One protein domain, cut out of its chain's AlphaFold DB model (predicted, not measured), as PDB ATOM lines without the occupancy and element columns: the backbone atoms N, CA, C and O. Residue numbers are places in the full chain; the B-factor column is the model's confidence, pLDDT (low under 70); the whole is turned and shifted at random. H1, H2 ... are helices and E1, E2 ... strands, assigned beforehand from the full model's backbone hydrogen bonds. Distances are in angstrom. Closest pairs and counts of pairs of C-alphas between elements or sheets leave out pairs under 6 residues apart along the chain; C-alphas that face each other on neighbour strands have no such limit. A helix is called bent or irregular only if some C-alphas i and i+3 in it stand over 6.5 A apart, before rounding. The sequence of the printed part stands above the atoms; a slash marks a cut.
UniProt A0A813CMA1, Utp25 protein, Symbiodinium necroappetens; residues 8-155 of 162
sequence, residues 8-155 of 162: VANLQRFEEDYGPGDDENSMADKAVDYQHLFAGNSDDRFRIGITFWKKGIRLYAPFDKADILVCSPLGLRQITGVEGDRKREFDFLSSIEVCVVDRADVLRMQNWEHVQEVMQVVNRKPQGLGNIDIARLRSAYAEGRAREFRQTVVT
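This is residues 8 to 155 of the 162 residues of the protein "Utp25 protein" of Symbiodinium necroappetens (UniProt A0A813CMA1). E3 and H3 lie in the middle of a loosely built whole: from E3 a small antiparallel sheet, E2 E1 E3, reaches out to the rim with the hairpin of E1 and E2, while H3 has residues 114 to 121 of H4 side by side with it, and a separate parallel strand pair, E4 and E5, is joined to H4 by the tight link from E4. At one end of the long axis a loose loop reaches out to H2, with residues 28 to 34 sticking out; at the other end lie the short helices H5 and H6 and a long loop. The printed part has 148 residues with six named helices and five named strands, in the order H1 H2 E1 E2 E3 H3 E4 H4 H5 H6 E5; under half of the residues are in named elements, and the class is mixed, helices and strands. It is only just compact, close to loose, with a radius of gyration of the C-alphas of 17.5 A, and only just elongated, spanning 57 by 38 by 30 A.

H1 is residues 11 to 18, 10.0 A long, with C-alpha 11 at (289.627, 267.927, 243.834). H2 is residues 32 to 38. E1, residues 47 to 53, is 19.9 A long; E2 is residues 56 to 59 and E3 residues 68 to 71. H3 is residues 73 to 80, E4 residues 98 to 101. H4, residues 104 to 121, is 18.4 A long and irregular: C-alphas 110 and 113 are 9.3 A apart, at a kink of 112 degrees near residue 111. H5 is residues 139 to 142, H6 residues 146 to 149, and E5 residues 151 to 154, with C-alpha 154 at (264.244, 280.248, 245.461).

In the sheet E2 E1 E3, the pairing is staggered: E1 pairs with E3 over residues 47 to 50, N 48 and O 70 being 2.8 A apart, and with E2 over residues 50 to 53, N 58 and O 51 being 2.9 A apart. E1 and E2 form a hairpin. Residues 8 to 9 pair with residues 57 to 58 of E2, parallel. H1 only grazes this sheet with residues 11 to 14, and H3 only grazes it with residues 73 to 79. H4 touches H3 with residues 114 to 121 alone, closest at the C-alphas of Pro 73 and Val 115, 5.3 A, at a shallow tilt of 19 degrees, the same way. E4 and E5 are parallel neighbours, N 99 and O 151 being 2.9 A apart; with H4, H5 and H6 between them they form a strand-helix-strand unit, two parallel neighbour strands joined through helices. H5 and H6 are close but not clearly touching, the C-alphas of Ala 140 and Ala 146 being 5.5 A apart. H2 is not on the sheet E2 E1 E3. Every O i to N i+4 pair is within hydrogen-bond range in H1 and H2, against 3 of 4 in H3 and 9 of 14 in H4; H5 and H6 are too short for such a pair.

The two C-alphas farthest apart, those of Asp 29 and Ala 135, are 58.8 A apart. The printed part has no cut. The long links are H1 to H2, H3 to E4 and H4 to H5. The mean pLDDT of the printed part is 88.9, and it is under 70 at residues 22 to 26, 129 and 131.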
ATOM      1  N   VAL A   8     291.184 268.621 250.405       93.00
ATOM      2  CA  VAL A   8     290.000 268.379 249.574       93.00
ATOM      3  C   VAL A   8     290.271 267.101 248.795       93.00
ATOM      4  O   VAL A   8     291.150 267.068 247.938       93.00
ATOM      5  N   ALA A   9     289.580 266.015 249.136       93.88
ATOM      6  CA  ALA A   9     289.704 264.795 248.344       93.88
ATOM      7  C   ALA A   9     288.870 264.890 247.075       93.88
ATOM      8  O   ALA A   9     287.773 265.447 247.093       93.88
ATOM      9  N   ASN A  10     289.389 264.267 246.016       95.12
ATOM     10  CA  ASN A  10     288.808 264.251 244.676       95.12
ATOM     11  C   ASN A  10     288.722 265.642 244.022       95.12
ATOM     12  O   ASN A  10     287.914 265.830 243.120       95.12
ATOM     13  N   LEU A  11     289.557 266.600 244.454       94.62
ATOM     14  CA  LEU A  11     289.627 267.927 243.834       94.62
ATOM     15  C   LEU A  11     290.064 267.849 242.368       94.62
ATOM     16  O   LEU A  11     289.423 268.453 241.528       94.62
ATOM     17  N   GLN A  12     291.083 267.046 242.058       94.56
ATOM     18  CA  GLN A  12     291.552 266.881 240.680       94.56
ATOM     19  C   GLN A  12     290.427 266.407 239.745       94.56
ATOM     20  O   GLN A  12     290.196 267.007 238.706       94.56
ATOM     21  N   ARG A  13     289.656 265.393 240.161       95.00
ATOM     22  CA  ARG A  13     288.486 264.932 239.403       95.00
ATOM     23  C   ARG A  13     287.427 266.032 239.250       95.00
ATOM     24  O   ARG A  13     286.808 266.133 238.204       95.00
ATOM     25  N   PHE A  14     287.205 266.836 240.290       95.25
ATOM     26  CA  PHE A  14     286.277 267.967 240.217       95.25
ATOM     27  C   PHE A  14     286.718 269.002 239.186       95.25
ATOM     28  O   PHE A  14     285.886 269.497 238.440       95.25
ATOM     29  N   GLU A  15     288.010 269.313 239.128       93.25
ATOM     30  CA  GLU A  15     288.566 270.231 238.133       93.25
ATOM     31  C   GLU A  15     288.481 269.650 236.713       93.25
ATOM     32  O   GLU A  15     288.221 270.392 235.775       93.25
ATOM     33  N   GLU A  16     288.627 268.334 236.551       92.19
ATOM     34  CA  GLU A  16     288.436 267.647 235.265       92.19
ATOM     35  C   GLU A  16     286.959 267.640 234.818       92.19
ATOM     36  O   GLU A  16     286.672 267.928 233.659       92.19
ATOM     37  N   ASP A  17     286.018 267.345 235.724       92.44
ATOM     38  CA  ASP A  17     284.582 267.246 235.408       92.44
ATOM     39  C   ASP A  17     283.903 268.635 235.293       92.44
ATOM     40  O   ASP A  17     282.992 268.823 234.487       92.44
ATOM     41  N   TYR A  18     284.309 269.601 236.128       91.81
ATOM     42  CA  TYR A  18     283.619 270.886 236.347       91.81
ATOM     43  C   TYR A  18     284.540 272.110 236.288       91.81
ATOM     44  O   TYR A  18     284.142 273.206 236.692       91.81
ATOM     45  N   GLY A  19     285.774 271.949 235.811       89.44
ATOM     46  CA  GLY A  19     286.669 273.070 235.545       89.44
ATOM     47  C   GLY A  19     286.100 274.035 234.498       89.44
ATOM     48  O   GLY A  19     285.097 273.735 233.852       89.44
ATOM     49  N   PRO A  20     286.741 275.199 234.306       79.50
ATOM     50  CA  PRO A  20     286.238 276.281 233.457       79.50
ATOM     51  C   PRO A  20     286.085 275.931 231.963       79.50
ATOM     52  O   PRO A  20     285.560 276.756 231.227       79.50
ATOM     53  N   GLY A  21     286.462 274.727 231.518       72.75
ATOM     54  CA  GLY A  21     286.459 274.343 230.104       72.75
ATOM     55  C   GLY A  21     287.515 275.101 229.291       72.75
ATOM     56  O   GLY A  21     288.178 275.999 229.805       72.75
ATOM     57  N   ASP A  22     287.674 274.731 228.019       67.25
ATOM     58  CA  ASP A  22     288.693 275.314 227.124       67.25
ATOM     59  C   ASP A  22     288.146 276.449 226.225       67.25
ATOM     60  O   ASP A  22     288.888 277.046 225.443       67.25
ATOM     61  N   ASP A  23     286.851 276.771 226.313       63.22
ATOM     62  CA  ASP A  23     286.170 277.671 225.372       63.22
ATOM     63  C   ASP A  23     286.157 279.136 225.844       63.22
ATOM     64  O   ASP A  23     285.144 279.669 226.294       63.22
ATOM     65  N   GLU A  24     287.285 279.833 225.686       57.53
ATOM     66  CA  GLU A  24     287.372 281.270 226.003       57.53
ATOM     67  C   GLU A  24     286.849 282.211 224.892       57.53
ATOM     68  O   GLU A  24     286.759 283.413 225.125       57.53
ATOM     69  N   ASN A  25     286.494 281.741 223.684       55.00
ATOM     70  CA  ASN A  25     286.451 282.658 222.523       55.00
ATOM     71  C   ASN A  25     285.272 282.565 221.534       55.00
ATOM     72  O   ASN A  25     285.349 283.147 220.454       55.00
ATOM     73  N   SER A  26     284.154 281.911 221.859       62.97
ATOM     74  CA  SER A  26     283.038 281.752 220.897       62.97
ATOM     75  C   SER A  26     281.813 282.651 221.138       62.97
ATOM     76  O   SER A  26     280.851 282.590 220.369       62.97
ATOM     77  N   MET A  27     281.829 283.506 222.171       70.00
ATOM     78  CA  MET A  27     280.615 284.183 222.668       70.00
ATOM     79  C   MET A  27     280.607 285.713 222.555       70.00
ATOM     80  O   MET A  27     279.611 286.331 222.927       70.00
ATOM     81  N   ALA A  28     281.653 286.334 221.996       74.19
ATOM     82  CA  ALA A  28     281.796 287.796 221.929       74.19
ATOM     83  C   ALA A  28     280.630 288.513 221.215       74.19
ATOM     84  O   ALA A  28     280.252 289.614 221.610       74.19
ATOM     85  N   ASP A  29     280.016 287.863 220.221       82.25
ATOM     86  CA  ASP A  29     278.898 288.418 219.443       82.25
ATOM     87  C   ASP A  29     277.516 288.207 220.102       82.25
ATOM     88  O   ASP A  29     276.485 288.602 219.553       82.25
ATOM     89  N   LYS A  30     277.452 287.543 221.264       84.88
ATOM     90  CA  LYS A  30     276.199 287.296 221.998       84.88
ATOM     91  C   LYS A  30     275.879 288.436 222.963       84.88
ATOM     92  O   LYS A  30     276.759 289.183 223.372       84.88
ATOM     93  N   ALA A  31     274.613 288.543 223.369       86.06
ATOM     94  CA  ALA A  31     274.199 289.479 224.414       86.06
ATOM     95  C   ALA A  31     274.944 289.215 225.737       86.06
ATOM     96  O   ALA A  31     275.265 288.068 226.045       86.06
ATOM     97  N   VAL A  32     275.162 290.263 226.538       84.25
ATOM     98  CA  VAL A  32     275.933 290.197 227.798       84.25
ATOM     99  C   VAL A  32     275.403 289.116 228.742       84.25
ATOM    100  O   VAL A  32     276.178 288.313 229.256       84.25
ATOM    101  N   ASP A  33     274.083 289.019 228.905       82.38
ATOM    102  CA  ASP A  33     273.477 287.999 229.767       82.38
ATOM    103  C   ASP A  33     273.737 286.577 229.265       82.38
ATOM    104  O   ASP A  33     273.965 285.669 230.060       82.38
ATOM    105  N   TYR A  34     273.754 286.378 227.944       83.00
ATOM    106  CA  TYR A  34     274.093 285.088 227.352       83.00
ATOM    107  C   TYR A  34     275.556 284.735 227.637       83.00
ATOM    108  O   TYR A  34     275.850 283.616 228.045       83.00
ATOM    109  N   GLN A  35     276.467 285.695 227.476       84.31
ATOM    110  CA  GLN A  35     277.880 285.492 227.794       84.31
ATOM    111  C   GLN A  35     278.063 285.119 229.268       84.31
ATOM    112  O   GLN A  35     278.751 284.155 229.567       84.31
ATOM    113  N   HIS A  36     277.398 285.822 230.189       82.69
ATOM    114  CA  HIS A  36     277.480 285.522 231.619       82.69
ATOM    115  C   HIS A  36     276.887 284.158 231.993       82.69
ATOM    116  O   HIS A  36     277.392 283.507 232.905       82.69
ATOM    117  N   LEU A  37     275.811 283.728 231.327       83.44
ATOM    118  CA  LEU A  37     275.142 282.456 231.615       83.44
ATOM    119  C   LEU A  37     275.876 281.235 231.065       83.44
ATOM    120  O   LEU A  37     275.816 280.175 231.680       83.44
ATOM    121  N   PHE A  38     276.523 281.377 229.911       82.50
ATOM    122  CA  PHE A  38     277.160 280.275 229.189       82.50
ATOM    123  C   PHE A  38     278.692 280.386 229.164       82.50
ATOM    124  O   PHE A  38     279.338 279.700 228.377       82.50
ATOM    125  N   ALA A  39     279.281 281.244 230.002       82.88
ATOM    126  CA  ALA A  39     280.727 281.313 230.170       82.88
ATOM    127  C   ALA A  39     281.264 280.042 230.841       82.88
ATOM    128  O   ALA A  39     280.760 279.602 231.875       82.88
ATOM    129  N   GLY A  40     282.345 279.505 230.279       84.81
ATOM    130  CA  GLY A  40     283.027 278.323 230.789       84.81
ATOM    131  C   GLY A  40     282.240 277.031 230.564       84.81
ATOM    132  O   GLY A  40     281.725 276.787 229.475       84.81
ATOM    133  N   ASN A  41     282.157 276.178 231.587       86.56
ATOM    134  CA  ASN A  41     281.454 274.901 231.491       86.56
ATOM    135  C   ASN A  41     279.931 275.084 231.592       86.56
ATOM    136  O   ASN A  41     279.397 275.389 232.660       86.56
ATOM    137  N   SER A  42     279.235 274.847 230.479       85.31
ATOM    138  CA  SER A  42     277.776 274.928 230.373       85.31
ATOM    139  C   SER A  42     277.060 273.569 230.467       85.31
ATOM    140  O   SER A  42     275.905 273.470 230.048       85.31
ATOM    141  N   ASP A  43     277.723 272.507 230.946       86.94
ATOM    142  CA  ASP A  43     277.099 271.191 231.140       86.94
ATOM    143  C   ASP A  43     276.023 271.261 232.237       86.94
ATOM    144  O   ASP A  43     276.271 271.606 233.396       86.94
ATOM    145  N   ASP A  44     274.797 270.896 231.871       87.00
ATOM    146  CA  ASP A  44     273.627 270.902 232.738       87.00
ATOM    147  C   ASP A  44     273.388 269.552 233.436       87.00
ATOM    148  O   ASP A  44     272.320 269.338 234.010       87.00
ATOM    149  N   ARG A  45     274.360 268.630 233.435       90.25
ATOM    150  CA  ARG A  45     274.279 267.294 234.064       90.25
ATOM    151  C   ARG A  45     275.164 267.149 235.299       90.25
ATOM    152  O   ARG A  45     275.584 266.044 235.655       90.25
ATOM    153  N   PHE A  46     275.431 268.249 235.995       93.44
ATOM    154  CA  PHE A  46     276.233 268.210 237.212       93.44
ATOM    155  C   PHE A  46     275.479 267.585 238.388       93.44
ATOM    156  O   PHE A  46     274.279 267.800 238.590       93.44
ATOM    157  N   ARG A  47     276.201 266.788 239.180       95.75
ATOM    158  CA  ARG A  47     275.666 266.101 240.356       95.75
ATOM    159  C   ARG A  47     276.807 265.711 241.291       95.75
ATOM    160  O   ARG A  47     277.620 264.843 240.978       95.75
ATOM    161  N   ILE A  48     276.880 266.350 242.450       97.38
ATOM    162  CA  ILE A  48     277.969 266.129 243.396       97.38
ATOM    163  C   ILE A  48     277.456 266.076 244.829       97.38
ATOM    164  O   ILE A  48     276.753 266.963 245.308       97.38
ATOM    165  N   GLY A  49     277.833 265.002 245.521       97.94
ATOM    166  CA  GLY A  49     277.689 264.885 246.963       97.94
ATOM    167  C   GLY A  49     278.950 265.389 247.650       97.94
ATOM    168  O   GLY A  49     280.064 265.028 247.267       97.94
ATOM    169  N   ILE A  50     278.783 266.211 248.678       98.12
ATOM    170  CA  ILE A  50     279.868 266.770 249.479       98.12
ATOM    171  C   ILE A  50     279.662 266.317 250.919       98.12
ATOM    172  O   ILE A  50     278.560 266.427 251.450       98.12
ATOM    173  N   THR A  51     280.717 265.822 251.566       96.94
ATOM    174  CA  THR A  51     280.683 265.537 253.009       96.94
ATOM    175  C   THR A  51     281.872 266.147 253.736       96.94
ATOM    176  O   THR A  51     282.990 266.214 253.208       96.94
ATOM    177  N   PHE A  52     281.631 266.578 254.968       94.50
ATOM    178  CA  PHE A  52     282.645 267.071 255.881       94.50
ATOM    179  C   PHE A  52     283.160 265.929 256.754       94.50
ATOM    180  O   PHE A  52     282.405 265.179 257.364       94.50
ATOM    181  N   TRP A  53     284.478 265.828 256.894       86.88
ATOM    182  CA  TRP A  53     285.079 264.939 257.886       86.88
ATOM    183  C   TRP A  53     286.149 265.685 258.690       86.88
ATOM    184  O   TRP A  53     286.561 266.795 258.356       86.88
ATOM    185  N   LYS A  54     286.674 265.049 259.745       84.44
ATOM    186  CA  LYS A  54     287.618 265.659 260.707       84.44
ATOM    187  C   LYS A  54     288.841 266.389 260.114       84.44
ATOM    188  O   LYS A  54     289.423 267.215 260.803       84.44
ATOM    189  N   LYS A  55     289.271 266.063 258.892       82.06
ATOM    190  CA  LYS A  55     290.501 266.563 258.253       82.06
ATOM    191  C   LYS A  55     290.236 267.385 256.982       82.06
ATOM    192  O   LYS A  55     291.196 267.796 256.339       82.06
ATOM    193  N   GLY A  56     288.976 267.608 256.595       90.19
ATOM    194  CA  GLY A  56     288.677 268.316 255.352       90.19
ATOM    195  C   GLY A  56     287.321 267.987 254.738       90.19
ATOM    196  O   GLY A  56     286.355 267.705 255.448       90.19
ATOM    197  N   ILE A  57     287.270 268.069 253.410       94.69
ATOM    198  CA  ILE A  57     286.057 267.923 252.599       94.69
ATOM    199  C   ILE A  57     286.264 266.768 251.608       94.69
ATOM    200  O   ILE A  57     287.317 266.683 250.967       94.69
ATOM    201  N   ARG A  58     285.260 265.890 251.464       95.06
ATOM    202  CA  ARG A  58     285.161 264.942 250.341       95.06
ATOM    203  C   ARG A  58     284.283 265.541 249.263       95.06
ATOM    204  O   ARG A  58     283.129 265.852 249.546       95.06
ATOM    205  N   LEU A  59     284.786 265.582 248.040       96.81
ATOM    206  CA  LEU A  59     283.951 265.696 246.851       96.81
ATOM    207  C   LEU A  59     283.560 264.292 246.366       96.81
ATOM    208  O   LEU A  59     284.302 263.332 246.594       96.81
ATOM    209  N   TYR A  60     282.418 264.164 245.689       96.88
ATOM    210  CA  TYR A  60     281.868 262.884 245.211       96.88
ATOM    211  C   TYR A  60     281.550 261.885 246.334       96.88
ATOM    212  O   TYR A  60     281.776 260.680 246.207       96.88
ATOM    213  N   ALA A  61     281.040 262.379 247.460       96.69
ATOM    214  CA  ALA A  61     280.425 261.520 248.459       96.69
ATOM    215  C   ALA A  61     279.201 260.800 247.854       96.69
ATOM    216  O   ALA A  61     278.453 261.427 247.096       96.69
ATOM    217  N   PRO A  62     278.961 259.519 248.194       95.00
ATOM    218  CA  PRO A  62     277.681 258.871 247.921       95.00
ATOM    219  C   PRO A  62     276.526 259.724 248.457       95.00
ATOM    220  O   PRO A  62     276.656 260.324 249.523       95.00
ATOM    221  N   PHE A  63     275.415 259.805 247.724       94.62
ATOM    222  CA  PHE A  63     274.337 260.753 248.034       94.62
ATOM    223  C   PHE A  63     273.656 260.471 249.377       94.62
ATOM    224  O   PHE A  63     273.307 261.403 250.092       94.62
ATOM    225  N   ASP A  64     273.557 259.204 249.771       90.62
ATOM    226  CA  ASP A  64     273.061 258.769 251.082       90.62
ATOM    227  C   ASP A  64     274.022 259.091 252.248       90.62
ATOM    228  O   ASP A  64     273.666 258.931 253.419       90.62
ATOM    229  N   LYS A  65     275.251 259.523 251.938       92.31
ATOM    230  CA  LYS A  65     276.300 259.930 252.888       92.31
ATOM    231  C   LYS A  65     276.739 261.384 252.711       92.31
ATOM    232  O   LYS A  65     277.700 261.797 253.359       92.31
ATOM    233  N   ALA A  66     276.105 262.133 251.814       95.81
ATOM    234  CA  ALA A  66     276.447 263.520 251.553       95.81
ATOM    235  C   ALA A  66     275.765 264.436 252.575       95.81
ATOM    236  O   ALA A  66     274.589 264.266 252.887       95.81
ATOM    237  N   ASP A  67     276.506 265.427 253.062       95.94
ATOM    238  CA  ASP A  67     275.960 266.508 253.888       95.94
ATOM    239  C   ASP A  67     275.343 267.608 253.009       95.94
ATOM    240  O   ASP A  67     274.395 268.278 253.411       95.94
ATOM    241  N   ILE A  68     275.889 267.807 251.803       98.00
ATOM    242  CA  ILE A  68     275.406 268.770 250.808       98.00
ATOM    243  C   ILE A  68     275.318 268.065 249.455       98.00
ATOM    244  O   ILE A  68     276.260 267.390 249.038       98.00
ATOM    245  N   LEU A  69     274.204 268.260 248.756       98.19
ATOM    246  CA  LEU A  69     274.030 267.865 247.362       98.19
ATOM    247  C   LEU A  69     274.023 269.127 246.497       98.19
ATOM    248  O   LEU A  69     273.243 270.042 246.755       98.19
ATOM    249  N   VAL A  70     274.877 269.168 245.475       97.69
ATOM    250  CA  VAL A  70     274.866 270.211 244.440       97.69
ATOM    251  C   VAL A  70     274.605 269.521 243.113       97.69
ATOM    252  O   VAL A  70     275.448 268.784 242.605       97.69
ATOM    253  N   CYS A  71     273.405 269.700 242.576       97.06
ATOM    254  CA  CYS A  71     272.964 268.970 241.397       97.06
ATOM    255  C   CYS A  71     272.077 269.846 240.520       97.06
ATOM    256  O   CYS A  71     271.308 270.662 241.033       97.06
ATOM    257  N   SER A  72     272.124 269.617 239.213       96.12
ATOM    258  CA  SER A  72     271.138 270.167 238.296       96.12
ATOM    259  C   SER A  72     269.816 269.391 238.388       96.12
ATOM    260  O   SER A  72     269.808 268.210 238.768       96.12
ATOM    261  N   PRO A  73     268.680 269.997 237.992       95.94
ATOM    262  CA  PRO A  73     267.411 269.276 237.908       95.94
ATOM    263  C   PRO A  73     267.487 268.059 236.976       95.94
ATOM    264  O   PRO A  73     266.968 266.997 237.313       95.94
ATOM    265  N   LEU A  74     268.189 268.176 235.842       95.00
ATOM    266  CA  LEU A  74     268.398 267.064 234.912       95.00
ATOM    267  C   LEU A  74     269.236 265.938 235.545       95.00
ATOM    268  O   LEU A  74     268.869 264.768 235.445       95.00
ATOM    269  N   GLY A  75     270.331 266.276 236.231       94.50
ATOM    270  CA  GLY A  75     271.203 265.304 236.891       94.50
ATOM    271  C   GLY A  75     270.497 264.548 238.021       94.50
ATOM    272  O   GLY A  75     270.722 263.348 238.188       94.50
ATOM    273  N   LEU A  76     269.603 265.220 238.758       95.00
ATOM    274  CA  LEU A  76     268.733 264.572 239.746       95.00
ATOM    275  C   LEU A  76     267.689 263.680 239.081       95.00
ATOM    276  O   LEU A  76     267.577 262.522 239.472       95.00
ATOM    277  N   ARG A  77     266.992 264.168 238.045       93.00
ATOM    278  CA  ARG A  77     265.998 263.389 237.287       93.00
ATOM    279  C   ARG A  77     266.567 262.059 236.793       93.00
ATOM    280  O   ARG A  77     265.921 261.023 236.930       93.00
ATOM    281  N   GLN A  78     267.795 262.072 236.271       91.75
ATOM    282  CA  GLN A  78     268.490 260.871 235.796       91.75
ATOM    283  C   GLN A  78     268.734 259.819 236.891       91.75
ATOM    284  O   GLN A  78     268.894 258.645 236.567       91.75
ATOM    285  N   ILE A  79     268.782 260.219 238.166       91.88
ATOM    286  CA  ILE A  79     268.921 259.302 239.309       91.88
ATOM    287  C   ILE A  79     267.544 258.905 239.851       91.88
ATOM    288  O   ILE A  79     267.279 257.726 240.089       91.88
ATOM    289  N   THR A  80     266.654 259.880 240.039       92.19
ATOM    290  CA  THR A  80     265.342 259.661 240.661       92.19
ATOM    291  C   THR A  80     264.377 258.898 239.761       92.19
ATOM    292  O   THR A  80     263.388 258.343 240.254       92.19
ATOM    293  N   GLY A  81     264.648 258.876 238.454       88.25
ATOM    294  CA  GLY A  81     263.781 258.293 237.439       88.25
ATOM    295  C   GLY A  81     262.446 259.030 237.319       88.25
ATOM    296  O   GLY A  81     262.119 259.932 238.104       88.25
ATOM    297  N   VAL A  82     261.655 258.601 236.345       83.19
ATOM    298  CA  VAL A  82     260.309 259.119 236.091       83.19
ATOM    299  C   VAL A  82     259.289 258.241 236.819       83.19
ATOM    300  O   VAL A  82     259.539 257.079 237.149       83.19
ATOM    301  N   GLU A  83     258.128 258.802 237.141       77.56
ATOM    302  CA  GLU A  83     257.025 258.011 237.677       77.56
ATOM    303  C   GLU A  83     256.668 256.855 236.722       77.56
ATOM    304  O   GLU A  83     256.493 257.055 235.525       77.56
ATOM    305  N   GLY A  84     256.606 255.628 237.255       77.62
ATOM    306  CA  GLY A  84     256.422 254.400 236.469       77.62
ATOM    307  C   GLY A  84     257.701 253.583 236.243       77.62
ATOM    308  O   GLY A  84     257.606 252.395 235.919       77.62
ATOM    309  N   ASP A  85     258.885 254.150 236.490       81.62
ATOM    310  CA  ASP A  85     260.141 253.404 236.386       81.62
ATOM    311  C   ASP A  85     260.270 252.335 237.481       81.62
ATOM    312  O   ASP A  85     259.986 252.561 238.659       81.62
ATOM    313  N   ARG A  86     260.762 251.148 237.100       71.12
ATOM    314  CA  ARG A  86     260.940 250.009 238.025       71.12
ATOM    315  C   ARG A  86     262.053 250.218 239.052       71.12
ATOM    316  O   ARG A  86     262.056 249.553 240.083       71.12
ATOM    317  N   LYS A  87     263.027 251.074 238.745       70.25
ATOM    318  CA  LYS A  87     264.175 251.384 239.604       70.25
ATOM    319  C   LYS A  87     264.263 252.894 239.755       70.25
ATOM    320  O   LYS A  87     264.891 253.558 238.940       70.25
ATOM    321  N   ARG A  88     263.606 253.409 240.788       82.94
ATOM    322  CA  ARG A  88     263.709 254.805 241.200       82.94
ATOM    323  C   ARG A  88     264.504 254.869 242.487       82.94
ATOM    324  O   ARG A  88     264.197 254.144 243.428       82.94
ATOM    325  N   GLU A  89     265.502 255.735 242.524       87.88
ATOM    326  CA  GLU A  89     266.292 255.979 243.723       87.88
ATOM    327  C   GLU A  89     266.151 257.451 244.097       87.88
ATOM    328  O   GLU A  89     266.692 258.329 243.436       87.88
ATOM    329  N   PHE A  90     265.367 257.738 245.133       92.00
ATOM    330  CA  PHE A  90     265.164 259.106 245.624       92.00
ATOM    331  C   PHE A  90     265.193 259.202 247.152       92.00
ATOM    332  O   PHE A  90     264.994 260.280 247.709       92.00
ATOM    333  N   ASP A  91     265.479 258.099 247.850       91.19
ATOM    334  CA  ASP A  91     265.496 258.053 249.315       91.19
ATOM    335  C   ASP A  91     266.557 258.992 249.914       91.19
ATOM    336  O   ASP A  91     266.354 259.533 251.002       91.19
ATOM    337  N   PHE A  92     267.637 259.280 249.178       92.31
ATOM    338  CA  PHE A  92     268.642 260.279 249.564       92.31
ATOM    339  C   PHE A  92     268.089 261.718 249.626       92.31
ATOM    340  O   PHE A  92     268.711 262.584 250.233       92.31
ATOM    341  N   LEU A  93     266.911 261.986 249.048       94.75
ATOM    342  CA  LEU A  93     266.210 263.275 249.136       94.75
ATOM    343  C   LEU A  93     265.166 263.316 250.262       94.75
ATOM    344  O   LEU A  93     264.489 264.333 250.436       94.75
ATOM    345  N   SER A  94     264.991 262.235 251.024       92.06
ATOM    346  CA  SER A  94     263.955 262.158 252.064       92.06
ATOM    347  C   SER A  94     264.199 263.130 253.224       92.06
ATOM    348  O   SER A  94     263.244 263.630 253.827       92.06
ATOM    349  N   SER A  95     265.463 263.463 253.502       91.25
ATOM    350  CA  SER A  95     265.868 264.220 254.686       91.25
ATOM    351  C   SER A  95     266.410 265.628 254.430       91.25
ATOM    352  O   SER A  95     267.077 266.186 255.297       91.25
ATOM    353  N   ILE A  96     266.102 266.230 253.278       95.31
ATOM    354  CA  ILE A  96     266.537 267.594 252.943       95.31
ATOM    355  C   ILE A  96     265.933 268.613 253.919       95.31
ATOM    356  O   ILE A  96     264.714 268.771 253.973       95.31
ATOM    357  N   GLU A  97     266.785 269.313 254.670       95.38
ATOM    358  CA  GLU A  97     266.377 270.382 255.598       95.38
ATOM    359  C   GLU A  97     266.297 271.748 254.894       95.38
ATOM    360  O   GLU A  97     265.376 272.528 255.141       95.38
ATOM    361  N   VAL A  98     267.218 272.011 253.960       97.62
ATOM    362  CA  VAL A  98     267.263 273.231 253.143       97.62
ATOM    363  C   VAL A  98     267.375 272.846 251.672       97.62
ATOM    364  O   VAL A  98     268.287 272.118 251.286       97.62
ATOM    365  N   CYS A  99     266.457 273.339 250.845       98.00
ATOM    366  CA  CYS A  99     266.515 273.208 249.389       98.00
ATOM    367  C   CYS A  99     266.664 274.593 248.771       98.00
ATOM    368  O   CYS A  99     265.814 275.460 248.983       98.00
ATOM    369  N   VAL A 100     267.739 274.778 248.010       98.19
ATOM    370  CA  VAL A 100     267.998 276.003 247.257       98.19
ATOM    371  C   VAL A 100     267.744 275.717 245.783       98.19
ATOM    372  O   VAL A 100     268.363 274.822 245.212       98.19
ATOM    373  N   VAL A 101     266.828 276.471 245.183       97.19
ATOM    374  CA  VAL A 101     266.635 276.528 243.732       97.19
ATOM    375  C   VAL A 101     267.275 277.825 243.270       97.19
ATOM    376  O   VAL A 101     266.692 278.898 243.435       97.19
ATOM    377  N   ASP A 102     268.502 277.721 242.771       95.00
ATOM    378  CA  ASP A 102     269.258 278.881 242.315       95.00
ATOM    379  C   ASP A 102     268.929 279.221 240.856       95.00
ATOM    380  O   ASP A 102     268.752 278.316 240.037       95.00
ATOM    381  N   ARG A 103     268.831 280.520 240.538       92.00
ATOM    382  CA  ARG A 103     268.539 281.040 239.188       92.00
ATOM    383  C   ARG A 103     267.315 280.382 238.540       92.00
ATOM    384  O   ARG A 103     267.374 279.854 237.427       92.00
ATOM    385  N   ALA A 104     266.173 280.426 239.227       94.00
ATOM    386  CA  ALA A 104     264.914 279.864 238.732       94.00
ATOM    387  C   ALA A 104     264.478 280.454 237.375       94.00
ATOM    388  O   ALA A 104     263.833 279.762 236.587       94.00
ATOM    389  N   ASP A 105     264.866 281.698 237.076       90.69
ATOM    390  CA  ASP A 105     264.740 282.332 235.761       90.69
ATOM    391  C   ASP A 105     265.413 281.518 234.648       90.69
ATOM    392  O   ASP A 105     264.795 281.278 233.610       90.69
ATOM    393  N   VAL A 106     266.636 281.042 234.892       89.75
ATOM    394  CA  VAL A 106     267.433 280.250 233.944       89.75
ATOM    395  C   VAL A 106     266.903 278.824 233.858       89.75
ATOM    396  O   VAL A 106     266.704 278.306 232.761       89.75
ATOM    397  N   LEU A 107     266.596 278.202 235.000       92.75
ATOM    398  CA  LEU A 107     266.033 276.846 235.031       92.75
ATOM    399  C   LEU A 107     264.707 276.761 234.267       92.75
ATOM    400  O   LEU A 107     264.435 275.762 233.599       92.75
ATOM    401  N   ARG A 108     263.900 277.829 234.318       90.94
ATOM    402  CA  ARG A 108     262.673 277.957 233.524       90.94
ATOM    403  C   ARG A 108     262.955 277.972 232.019       90.94
ATOM    404  O   ARG A 108     262.155 277.419 231.273       90.94
ATOM    405  N   MET A 109     264.049 278.598 231.578       87.19
ATOM    406  CA  MET A 109     264.440 278.642 230.161       87.19
ATOM    407  C   MET A 109     265.003 277.306 229.655       87.19
ATOM    408  O   MET A 109     264.886 277.028 228.467       87.19
ATOM    409  N   GLN A 110     265.591 276.486 230.535       86.56
ATOM    410  CA  GLN A 110     266.105 275.156 230.188       86.56
ATOM    411  C   GLN A 110     264.974 274.124 230.059       86.56
ATOM    412  O   GLN A 110     264.588 273.747 228.956       86.56
ATOM    413  N   ASN A 111     264.443 273.652 231.190       91.25
ATOM    414  CA  ASN A 111     263.276 272.777 231.242       91.25
ATOM    415  C   ASN A 111     262.694 272.771 232.664       91.25
ATOM    416  O   ASN A 111     263.216 272.113 233.569       91.25
ATOM    417  N   TRP A 112     261.576 273.474 232.853       93.94
ATOM    418  CA  TRP A 112     260.912 273.559 234.154       93.94
ATOM    419  C   TRP A 112     260.317 272.224 234.626       93.94
ATOM    420  O   TRP A 112     260.215 271.986 235.830       93.94
ATOM    421  N   GLU A 113     259.982 271.321 233.702       94.12
ATOM    422  CA  GLU A 113     259.420 270.008 234.030       94.12
ATOM    423  C   GLU A 113     260.396 269.187 234.881       94.12
ATOM    424  O   GLU A 113     259.989 268.574 235.866       94.12
ATOM    425  N   HIS A 114     261.704 269.269 234.604       93.88
ATOM    426  CA  HIS A 114     262.726 268.607 235.422       93.88
ATOM    427  C   HIS A 114     262.691 269.083 236.881       93.88
ATOM    428  O   HIS A 114     262.819 268.279 237.803       93.88
ATOM    429  N   VAL A 115     262.494 270.386 237.103       95.19
ATOM    430  CA  VAL A 115     262.363 270.947 238.455       95.19
ATOM    431  C   VAL A 115     261.105 270.398 239.122       95.19
ATOM    432  O   VAL A 115     261.160 269.957 240.269       95.19
ATOM    433  N   GLN A 116     259.976 270.391 238.410       94.75
ATOM    434  CA  GLN A 116     258.707 269.896 238.942       94.75
ATOM    435  C   GLN A 116     258.793 268.418 239.338       94.75
ATOM    436  O   GLN A 116     258.408 268.074 240.455       94.75
ATOM    437  N   GLU A 117     259.336 267.564 238.470       93.31
ATOM    438  CA  GLU A 117     259.504 266.130 238.726       93.31
ATOM    439  C   GLU A 117     260.404 265.858 239.940       93.31
ATOM    440  O   GLU A 117     260.040 265.080 240.825       93.31
ATOM    441  N   VAL A 118     261.550 266.540 240.041       94.75
ATOM    442  CA  VAL A 118     262.449 266.398 241.198       94.75
ATOM    443  C   VAL A 118     261.744 266.854 242.475       94.75
ATOM    444  O   VAL A 118     261.739 266.143 243.479       94.75
ATOM    445  N   MET A 119     261.074 268.008 242.450       95.25
ATOM    446  CA  MET A 119     260.396 268.553 243.630       95.25
ATOM    447  C   MET A 119     259.244 267.674 244.135       95.25
ATOM    448  O   MET A 119     258.907 267.747 245.319       95.25
ATOM    449  N   GLN A 120     258.667 266.812 243.291       93.31
ATOM    450  CA  GLN A 120     257.656 265.836 243.710       93.31
ATOM    451  C   GLN A 120     258.222 264.714 244.593       93.31
ATOM    452  O   GLN A 120     257.458 264.135 245.379       93.31
ATOM    453  N   VAL A 121     259.519 264.400 244.479       93.12
ATOM    454  CA  VAL A 121     260.179 263.332 245.253       93.12
ATOM    455  C   VAL A 121     260.981 263.837 246.456       93.12
ATOM    456  O   VAL A 121     261.236 263.063 247.379       93.12
ATOM    457  N   VAL A 122     261.325 265.129 246.513       95.50
ATOM    458  CA  VAL A 122     262.032 265.708 247.669       95.50
ATOM    459  C   VAL A 122     261.173 265.614 248.940       95.50
ATOM    460  O   VAL A 122     259.991 265.958 248.941       95.50
ATOM    461  N   ASN A 123     261.788 265.170 250.042       95.25
ATOM    462  CA  ASN A 123     261.156 264.912 251.342       95.25
ATOM    463  C   ASN A 123     259.986 263.923 251.319       95.25
ATOM    464  O   ASN A 123     259.130 263.945 252.210       95.25
ATOM    465  N   ARG A 124     259.931 263.032 250.324       92.31
ATOM    466  CA  ARG A 124     259.050 261.867 250.406       92.31
ATOM    467  C   ARG A 124     259.550 260.903 251.472       92.31
ATOM    468  O   ARG A 124     260.738 260.848 251.787       92.31
ATOM    469  N   LYS A 125     258.614 260.131 252.023       89.62
ATOM    470  CA  LYS A 125     258.947 259.029 252.920       89.62
ATOM    471  C   LYS A 125     259.835 258.039 252.152       89.62
ATOM    472  O   LYS A 125     259.442 257.667 251.044       89.62
ATOM    473  N   PRO A 126     260.995 257.642 252.705       86.44
ATOM    474  CA  PRO A 126     261.879 256.712 252.023       86.44
ATOM    475  C   PRO A 126     261.153 255.385 251.781       86.44
ATOM    476  O   PRO A 126     260.385 254.925 252.634       86.44
ATOM    477  N   GLN A 127     261.358 254.800 250.603       83.50
ATOM    478  CA  GLN A 127     260.761 253.519 250.222       83.50
ATOM    479  C   GLN A 127     261.562 252.343 250.788       83.50
ATOM    480  O   GLN A 127     260.984 251.339 251.205       83.50
ATOM    481  N   GLY A 128     262.889 252.470 250.830       79.19
ATOM    482  CA  GLY A 128     263.786 251.519 251.461       79.19
ATOM    483  C   GLY A 128     263.960 251.810 252.948       79.19
ATOM    484  O   GLY A 128     264.230 252.935 253.356       79.19
ATOM    485  N   LEU A 129     263.881 250.768 253.777       65.50
ATOM    486  CA  LEU A 129     264.176 250.875 255.211       65.50
ATOM    487  C   LEU A 129     265.677 250.842 255.548       65.50
ATOM    488  O   LEU A 129     265.990 250.920 256.724       65.50
ATOM    489  N   GLY A 130     266.564 250.740 254.543       70.25
ATOM    490  CA  GLY A 130     268.002 250.407 254.609       70.25
ATOM    491  C   GLY A 130     268.798 250.816 255.862       70.25
ATOM    492  O   GLY A 130     268.543 250.354 256.966       70.25
ATOM    493  N   ASN A 131     269.858 251.616 255.710       67.50
ATOM    494  CA  ASN A 131     270.724 252.028 256.831       67.50
ATOM    495  C   ASN A 131     270.113 253.192 257.643       67.50
ATOM    496  O   ASN A 131     270.815 254.149 257.978       67.50
ATOM    497  N   ILE A 132     268.803 253.160 257.914       77.31
ATOM    498  CA  ILE A 132     268.130 254.212 258.683       77.31
ATOM    499  C   ILE A 132     268.375 253.967 260.173       77.31
ATOM    500  O   ILE A 132     267.951 252.960 260.737       77.31
ATOM    501  N   ASP A 133     269.023 254.926 260.831       81.19
ATOM    502  CA  ASP A 133     269.093 254.962 262.289       81.19
ATOM    503  C   ASP A 133     267.747 255.446 262.855       81.19
ATOM    504  O   ASP A 133     267.500 256.648 263.000       81.19
ATOM    505  N   ILE A 134     266.858 254.493 263.152       82.12
ATOM    506  CA  ILE A 134     265.505 254.751 263.669       82.12
ATOM    507  C   ILE A 134     265.554 255.572 264.966       82.12
ATOM    508  O   ILE A 134     264.674 256.400 265.191       82.12
ATOM    509  N   ALA A 135     266.598 255.415 265.788       86.38
ATOM    510  CA  ALA A 135     266.730 256.158 267.042       86.38
ATOM    511  C   ALA A 135     266.926 257.670 266.823       86.38
ATOM    512  O   ALA A 135     266.665 258.465 267.724       86.38
ATOM    513  N   ARG A 136     267.371 258.076 265.626       84.25
ATOM    514  CA  ARG A 136     267.560 259.481 265.230       84.25
ATOM    515  C   ARG A 136     266.453 260.000 264.314       84.25
ATOM    516  O   ARG A 136     266.487 261.169 263.926       84.25
ATOM    517  N   LEU A 137     265.482 259.160 263.954       86.44
ATOM    518  CA  LEU A 137     264.407 259.541 263.051       86.44
ATOM    519  C   LEU A 137     263.443 260.504 263.754       86.44
ATOM    520  O   LEU A 137     262.786 260.159 264.733       86.44
ATOM    521  N   ARG A 138     263.328 261.724 263.227       87.88
ATOM    522  CA  ARG A 138     262.351 262.705 263.716       87.88
ATOM    523  C   ARG A 138     260.930 262.229 263.391       87.88
ATOM    524  O   ARG A 138     260.679 261.787 262.269       87.88
ATOM    525  N   SER A 139     259.982 262.406 264.313       89.19
ATOM    526  CA  SER A 139     258.585 261.974 264.119       89.19
ATOM    527  C   SER A 139     257.961 262.542 262.842       89.19
ATOM    528  O   SER A 139     257.362 261.799 262.070       89.19
ATOM    529  N   ALA A 140     258.221 263.819 262.537       88.62
ATOM    530  CA  ALA A 140     257.756 264.451 261.302       88.62
ATOM    531  C   ALA A 140     258.217 263.719 260.025       88.62
ATOM    532  O   ALA A 140     257.504 263.708 259.026       88.62
ATOM    533  N   TYR A 141     259.386 263.076 260.042       88.19
ATOM    534  CA  TYR A 141     259.928 262.351 258.892       88.19
ATOM    535  C   TYR A 141     259.285 260.961 258.801       88.19
ATOM    536  O   TYR A 141     258.891 260.533 257.716       88.19
ATOM    537  N   ALA A 142     259.087 260.292 259.943       86.81
ATOM    538  CA  ALA A 142     258.384 259.008 260.026       86.81
ATOM    539  C   ALA A 142     256.920 259.095 259.540       86.81
ATOM    540  O   ALA A 142     256.411 258.177 258.882       86.81
ATOM    541  N   GLU A 143     256.270 260.220 259.833       89.88
ATOM    542  CA  GLU A 143     254.886 260.543 259.468       89.88
ATOM    543  C   GLU A 143     254.740 261.077 258.033       89.88
ATOM    544  O   GLU A 143     253.623 261.302 257.578       89.88
ATOM    545  N   GLY A 144     255.842 261.285 257.301       89.69
ATOM    546  CA  GLY A 144     255.803 261.820 255.934       89.69
ATOM    547  C   GLY A 144     255.520 263.325 255.844       89.69
ATOM    548  O   GLY A 144     255.178 263.820 254.772       89.69
ATOM    549  N   ARG A 145     255.693 264.062 256.947       92.44
ATOM    550  CA  ARG A 145     255.520 265.520 257.054       92.44
ATOM    551  C   ARG A 145     256.813 266.314 256.864       92.44
ATOM    552  O   ARG A 145     256.806 267.530 256.996       92.44
ATOM    553  N   ALA A 146     257.928 265.668 256.513       92.50
ATOM    554  CA  ALA A 146     259.230 266.330 256.352       92.50
ATOM    555  C   ALA A 146     259.186 267.562 255.419       92.50
ATOM    556  O   ALA A 146     259.830 268.570 255.700       92.50
ATOM    557  N   ARG A 147     258.356 267.528 254.363       92.69
ATOM    558  CA  ARG A 147     258.148 268.659 253.436       92.69
ATOM    559  C   ARG A 147     257.630 269.945 254.095       92.69
ATOM    560  O   ARG A 147     257.780 271.005 253.504       92.69
ATOM    561  N   GLU A 148     256.990 269.851 255.261       93.44
ATOM    562  CA  GLU A 148     256.429 270.991 256.004       93.44
ATOM    563  C   GLU A 148     257.502 271.726 256.818       93.44
ATOM    564  O   GLU A 148     257.338 272.897 257.142       93.44
ATOM    565  N   PHE A 149     258.609 271.043 257.128       92.75
ATOM    566  CA  PHE A 149     259.710 271.575 257.934       92.75
ATOM    567  C   PHE A 149     260.900 272.029 257.089       92.75
ATOM    568  O   PHE A 149     261.747 272.775 257.577       92.75
ATOM    569  N   ARG A 150     260.975 271.580 255.832       95.12
ATOM    570  CA  ARG A 150     262.024 271.997 254.904       95.12
ATOM    571  C   ARG A 150     261.900 273.492 254.602       95.12
ATOM    572  O   ARG A 150     260.859 273.952 254.134       95.12
ATOM    573  N   GLN A 151     263.006 274.220 254.720       97.50
ATOM    574  CA  GLN A 151     263.120 275.555 254.143       97.50
ATOM    575  C   GLN A 151     263.415 275.455 252.640       97.50
ATOM    576  O   GLN A 151     264.407 274.852 252.226       97.50
ATOM    577  N   THR A 152     262.573 276.068 251.811       97.44
ATOM    578  CA  THR A 152     262.849 276.236 250.378       97.44
ATOM    579  C   THR A 152     263.213 277.687 250.098       97.44
ATOM    580  O   THR A 152     262.421 278.587 250.364       97.44
ATOM    581  N   VAL A 153     264.407 277.904 249.550       97.94
ATOM    582  CA  VAL A 153     264.888 279.207 249.085       97.94
ATOM    583  C   VAL A 153     264.923 279.169 247.565       97.94
ATOM    584  O   VAL A 153     265.538 278.279 246.986       97.94
ATOM    585  N   VAL A 154     264.255 280.120 246.921       96.88
ATOM    586  CA  VAL A 154     264.244 280.248 245.461       96.88
ATOM    587  C   VAL A 154     264.820 281.607 245.111       96.88
ATOM    588  O   VAL A 154     264.314 282.626 245.582       96.88
ATOM    589  N   THR A 155     265.877 281.622 244.306       95.44
ATOM    590  CA  THR A 155     266.467 282.853 243.775       95.44
ATOM    591  C   THR A 155     266.114 282.976 242.297       95.44
ATOM    592  O   THR A 155     265.893 281.989 241.596       95.44
TER     593      THR A 155